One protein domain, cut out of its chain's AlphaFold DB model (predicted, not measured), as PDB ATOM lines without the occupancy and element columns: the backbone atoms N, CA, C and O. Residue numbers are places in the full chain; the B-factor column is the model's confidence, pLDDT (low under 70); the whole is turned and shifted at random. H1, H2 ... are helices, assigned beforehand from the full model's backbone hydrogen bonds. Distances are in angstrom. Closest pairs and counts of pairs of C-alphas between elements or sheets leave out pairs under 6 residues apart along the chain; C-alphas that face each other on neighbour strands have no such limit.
ATOM      1  N   GLY A  91     105.150 181.455 145.486       71.75
ATOM      2  CA  GLY A  91     105.690 182.651 144.829       71.75
ATOM      3  C   GLY A  91     104.837 183.155 143.671       71.75
ATOM      4  O   GLY A  91     104.524 184.337 143.599       71.75
ATOM      5  N   CYS A  92     104.373 182.245 142.822       73.19
ATOM      6  CA  CYS A  92     103.523 182.528 141.672       73.19
ATOM      7  C   CYS A  92     102.175 183.104 142.125       73.19
ATOM      8  O   CYS A  92     101.692 184.094 141.584       73.19
ATOM      9  N   LEU A  93     101.584 182.523 143.173       75.94
ATOM     10  CA  LEU A  93     100.334 183.018 143.753       75.94
ATOM     11  C   LEU A  93     100.513 184.396 144.407       75.94
ATOM     12  O   LEU A  93      99.635 185.249 144.280       75.94
ATOM     13  N   LEU A  94     101.650 184.642 145.069       71.00
ATOM     14  CA  LEU A  94     101.993 185.963 145.606       71.00
ATOM     15  C   LEU A  94     102.201 187.001 144.494       71.00
ATOM     16  O   LEU A  94     101.715 188.120 144.636       71.00
ATOM     17  N   ALA A  95     102.848 186.633 143.384       65.25
ATOM     18  CA  ALA A  95     103.059 187.506 142.226       65.25
ATOM     19  C   ALA A  95     101.737 187.906 141.545       65.25
ATOM     20  O   ALA A  95     101.582 189.041 141.107       65.25
ATOM     21  N   ILE A  96     100.740 187.013 141.553       67.94
ATOM     22  CA  ILE A  96      99.364 187.293 141.099       67.94
ATOM     23  C   ILE A  96      98.575 188.120 142.151       67.94
ATOM     24  O   ILE A  96      97.397 188.434 141.977       67.94
ATOM     25  N   GLY A  97      99.200 188.501 143.270       61.22
ATOM     26  CA  GLY A  97      98.619 189.379 144.288       61.22
ATOM     27  C   GLY A  97      97.727 188.668 145.308       61.22
ATOM     28  O   GLY A  97      96.923 189.310 145.992       61.22
ATOM     29  N   TRP A  98      97.823 187.342 145.441       73.19
ATOM     30  CA  TRP A  98      97.021 186.622 146.428       73.19
ATOM     31  C   TRP A  98      97.521 186.860 147.853       73.19
ATOM     32  O   TRP A  98      98.692 186.691 148.180       73.19
ATOM     33  N   GLY A  99      96.592 187.173 148.757       73.06
ATOM     34  CA  GLY A  99      96.890 187.275 150.183       73.06
ATOM     35  C   GLY A  99      97.169 185.914 150.833       73.06
ATOM     36  O   GLY A  99      96.570 184.897 150.483       73.06
ATOM     37  N   ILE A 100      98.004 185.910 151.876       74.12
ATOM     38  CA  ILE A 100      98.503 184.698 152.560       74.12
ATOM     39  C   ILE A 100      97.382 183.753 153.013       74.12
ATOM     40  O   ILE A 100      97.479 182.548 152.821       74.12
ATOM     41  N   LYS A 101      96.285 184.277 153.580       77.62
ATOM     42  CA  LYS A 101      95.140 183.447 154.012       77.62
ATOM     43  C   LYS A 101      94.473 182.705 152.846       77.62
ATOM     44  O   LYS A 101      93.871 181.654 153.045       77.62
ATOM     45  N   ARG A 102      94.518 183.279 151.641       78.25
ATOM     46  CA  ARG A 102      93.965 182.675 150.424       78.25
ATOM     47  C   ARG A 102      94.914 181.610 149.881       78.25
ATOM     48  O   ARG A 102      94.450 180.538 149.525       78.25
ATOM     49  N   ILE A 103      96.220 181.874 149.923       77.75
ATOM     50  CA  ILE A 103      97.266 180.917 149.540       77.75
ATOM     51  C   ILE A 103      97.235 179.687 150.449       77.75
ATOM     52  O   ILE A 103      97.134 178.582 149.944       77.75
ATOM     53  N   VAL A 104      97.203 179.868 151.774       80.62
ATOM     54  CA  VAL A 104      97.126 178.771 152.760       80.62
ATOM     55  C   VAL A 104      95.929 177.850 152.502       80.62
ATOM     56  O   VAL A 104      96.079 176.635 152.504       80.62
ATOM     57  N   ARG A 105      94.745 178.415 152.223       79.81
ATOM     58  CA  ARG A 105      93.544 177.623 151.900       79.81
ATOM     59  C   ARG A 105      93.644 176.887 150.566       79.81
ATOM     60  O   ARG A 105      92.993 175.866 150.396       79.81
ATOM     61  N   HIS A 106      94.405 177.430 149.620       77.00
ATOM     62  CA  HIS A 106      94.509 176.892 148.270       77.00
ATOM     63  C   HIS A 106      95.606 175.834 148.134       77.00
ATOM     64  O   HIS A 106      95.405 174.824 147.471       77.00
ATOM     65  N   THR A 107      96.757 176.050 148.771       77.06
ATOM     66  CA  THR A 107      97.905 175.139 148.706       77.06
ATOM     67  C   THR A 107      97.945 174.149 149.867       77.06
ATOM     68  O   THR A 107      98.684 173.174 149.794       77.06
ATOM     69  N   GLY A 108      97.202 174.403 150.951       77.81
ATOM     70  CA  GLY A 108      97.250 173.615 152.189       77.81
ATOM     71  C   GLY A 108      98.493 173.879 153.047       77.81
ATOM     72  O   GLY A 108      98.681 173.236 154.076       77.81
ATOM     73  N   TRP A 109      99.359 174.817 152.651       78.06
ATOM     74  CA  TRP A 109     100.594 175.100 153.381       78.06
ATOM     75  C   TRP A 109     100.312 175.763 154.724       78.06
ATOM     76  O   TRP A 109      99.505 176.690 154.814       78.06
ATOM     77  N   ALA A 110     101.067 175.378 155.754       78.19
ATOM     78  CA  ALA A 110     101.032 176.074 157.031       78.19
ATOM     79  C   ALA A 110     101.372 177.561 156.840       78.19
ATOM     80  O   ALA A 110     102.324 177.938 156.148       78.19
ATOM     81  N   LYS A 111     100.596 178.434 157.492       78.62
ATOM     82  CA  LYS A 111     100.763 179.892 157.412       78.62
ATOM     83  C   LYS A 111     102.196 180.324 157.746       78.62
ATOM     84  O   LYS A 111     102.706 181.247 157.117       78.62
ATOM     85  N   THR A 112     102.838 179.671 158.712       75.06
ATOM     86  CA  THR A 112     104.231 179.914 159.120       75.06
ATOM     87  C   THR A 112     105.223 179.604 158.001       75.06
ATOM     88  O   THR A 112     106.136 180.398 157.773       75.06
ATOM     89  N   SER A 113     105.004 178.529 157.244       76.81
ATOM     90  CA  SER A 113     105.828 178.141 156.096       76.81
ATOM     91  C   SER A 113     105.724 179.148 154.952       76.81
ATOM     92  O   SER A 113     106.743 179.540 154.395       76.81
ATOM     93  N   VAL A 114     104.521 179.662 154.666       76.50
ATOM     94  CA  VAL A 114     104.324 180.726 153.659       76.50
ATOM     95  C   VAL A 114     105.027 182.028 154.071       76.50
ATOM     96  O   VAL A 114     105.631 182.697 153.236       76.50
ATOM     97  N   HIS A 115     105.006 182.376 155.363       76.62
ATOM     98  CA  HIS A 115     105.721 183.554 155.869       76.62
ATOM     99  C   HIS A 115     107.242 183.386 155.827       76.62
ATOM    100  O   HIS A 115     107.930 184.322 155.427       76.62
ATOM    101  N   ARG A 116     107.774 182.222 156.231       74.31
ATOM    102  CA  ARG A 116     109.215 181.939 156.129       74.31
ATOM    103  C   ARG A 116     109.675 181.977 154.683       74.31
ATOM    104  O   ARG A 116     110.685 182.611 154.412       74.31
ATOM    105  N   TRP A 117     108.911 181.369 153.777       82.25
ATOM    106  CA  TRP A 117     109.215 181.372 152.352       82.25
ATOM    107  C   TRP A 117     109.286 182.800 151.798       82.25
ATOM    108  O   TRP A 117     110.282 183.176 151.193       82.25
ATOM    109  N   ALA A 118     108.288 183.641 152.076       74.56
ATOM    110  CA  ALA A 118     108.295 185.027 151.614       74.56
ATOM    111  C   ALA A 118     109.419 185.866 152.250       74.56
ATOM    112  O   ALA A 118     110.049 186.653 151.554       74.56
ATOM    113  N   LYS A 119     109.719 185.659 153.542       75.44
ATOM    114  CA  LYS A 119     110.838 186.326 154.227       75.44
ATOM    115  C   LYS A 119     112.190 185.919 153.634       75.44
ATOM    116  O   LYS A 119     113.035 186.781 153.433       75.44
ATOM    117  N   PHE A 120     112.379 184.630 153.350       75.88
ATOM    118  CA  PHE A 120     113.593 184.097 152.729       75.88
ATOM    119  C   PHE A 120     113.815 184.678 151.324       75.88
ATOM    120  O   PHE A 120     114.944 184.968 150.957       75.88
ATOM    121  N   ASN A 121     112.734 184.938 150.585       72.12
ATOM    122  CA  ASN A 121     112.770 185.559 149.257       72.12
ATOM    123  C   ASN A 121     112.669 187.100 149.289       72.12
ATOM    124  O   ASN A 121     112.339 187.719 148.281       72.12
ATOM    125  N   GLY A 122     112.888 187.741 150.443       65.19
ATOM    126  CA  GLY A 122     112.913 189.206 150.555       65.19
ATOM    127  C   GLY A 122     111.565 189.918 150.352       65.19
ATOM    128  O   GLY A 122     111.523 191.145 150.266       65.19
ATOM    129  N   LEU A 123     110.443 189.195 150.309       66.38
ATOM    130  CA  LEU A 123     109.111 189.778 150.147       66.38
ATOM    131  C   LEU A 123     108.584 190.291 151.491       66.38
ATOM    132  O   LEU A 123     108.249 189.523 152.401       66.38
ATOM    133  N   ASN A 124     108.457 191.612 151.617       61.69
ATOM    134  CA  ASN A 124     107.885 192.226 152.810       61.69
ATOM    135  C   ASN A 124     106.349 192.115 152.808       61.69
ATOM    136  O   ASN A 124     105.632 192.938 152.247       61.69
ATOM    137  N   LEU A 125     105.837 191.084 153.479       61.62
ATOM    138  CA  LEU A 125     104.402 190.797 153.599       61.62
ATOM    139  C   LEU A 125     103.653 191.700 154.595       61.62
ATOM    140  O   LEU A 125     102.428 191.598 154.731       61.62
ATOM    141  N   ARG A 126     104.361 192.551 155.345       55.25
ATOM    142  CA  ARG A 126     103.745 193.491 156.279       55.25
ATOM    143  C   ARG A 126     103.612 194.839 155.591       55.25
ATOM    144  O   ARG A 126     104.520 195.658 155.645       55.25
ATOM    145  N   ALA A 127     102.423 195.121 155.061       56.38
ATOM    146  CA  ALA A 127     102.010 196.515 154.991       56.38
ATOM    147  C   ALA A 127     102.019 197.055 156.431       56.38
ATOM    148  O   ALA A 127     101.301 196.519 157.289       56.38
ATOM    149  N   THR A 128     102.877 198.036 156.714       52.47
ATOM    150  CA  THR A 128     103.048 198.585 158.066       52.47
ATOM    151  C   THR A 128     101.717 199.126 158.592       52.47
ATOM    152  O   THR A 128     100.820 199.480 157.818       52.47
ATOM    153  N   ALA A 129     101.551 199.190 159.917       50.03
ATOM    154  CA  ALA A 129     100.385 199.848 160.513       50.03
ATOM    155  C   ALA A 129     100.239 201.285 159.975       50.03
ATOM    156  O   ALA A 129      99.126 201.711 159.684       50.03
ATOM    157  N   GLU A 130     101.362 201.962 159.712       51.91
ATOM    158  CA  GLU A 130     101.463 203.240 159.001       51.91
ATOM    159  C   GLU A 130     100.856 203.201 157.592       51.91
ATOM    160  O   GLU A 130     100.059 204.064 157.240       51.91
TER     161      GLU A 130
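AT A GLANCE: This is residues 91 to 130 of the 340 residues of an uncharacterized protein of Verrucomicrobia bacterium ADurb.Bin070 (UniProt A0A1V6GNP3). Three short helices, H1, H2 and H3, have their centres at the corners of a small triangle, and after H3 a tail without a named element leads away, its residues 126 to 130 sticking out as far as Glu 130. H2 and H3 meet nearly at right angles near the link between them, while the short H1 makes the third corner. The printed part has 40 residues, with the three named helices in the order H1, H2, H3 and no named strand; its class is all helix. By the radius of gyration of the C-alphas, 10.0 A, the whole is compact, yet its outline is elongated, spanning 30 by 18 by 17 A, with the tail making much of the length.

HOW THE PARTS SIT: Begin at the first printed residue with H1, residues 91 to 95, and go on to H2, residues 100 to 107. H1 and H2 only just touch, with 3 pairs of C-alphas within 8 A, and they touch only at the corner by their link; look at Leu 93 and Ile 103, whose C-alphas are the closest, 6.9 A apart. Next comes H3, residues 111 to 120. H2 and H3 touch, the closest C-alphas being those of Val 104 and Lys 111, 6.0 A apart. Their lines stand at 73 degrees, only just about perpendicular. H1 and H3 are close but not clearly touching: their closest C-alphas, those of Gly 91 and Ala 118, are 7.6 A apart. Read along the backbones of H1, H2 and H3 and you will find each O i to N i+4 pair inside them within hydrogen-bond range.

IN THESE COORDINATES: Find C-alpha 91 at (105.690, 182.651, 144.829), where H1 begins; its five residues cover 6.1 A from first to last C-alpha. Go on to C-alpha 100 at (98.503, 184.698, 152.560), where H2 begins; from there it runs 10.3 A to the C-alpha of Thr 107. H3, the longest helix with 10 residues, starts at the C-alpha of Lys 111 and runs 14.3 A to C-alpha 120 at (113.593, 184.097, 152.729).

THE WHOLE: The two C-alphas farthest apart are those of Gly 108 and Glu 130, at 30.7 A, and the C-alphas of Gly 91 and Glu 130 are 25.3 A apart. The printed part has no cut from 91 to 130. The links from H1 to H2, with 4 residues, and from H2 to H3, with 3 residues, are both tight. The mean pLDDT of the printed part is 71.2; look for values under 70 at residues 95 to 97 and 122 to 130 of this model.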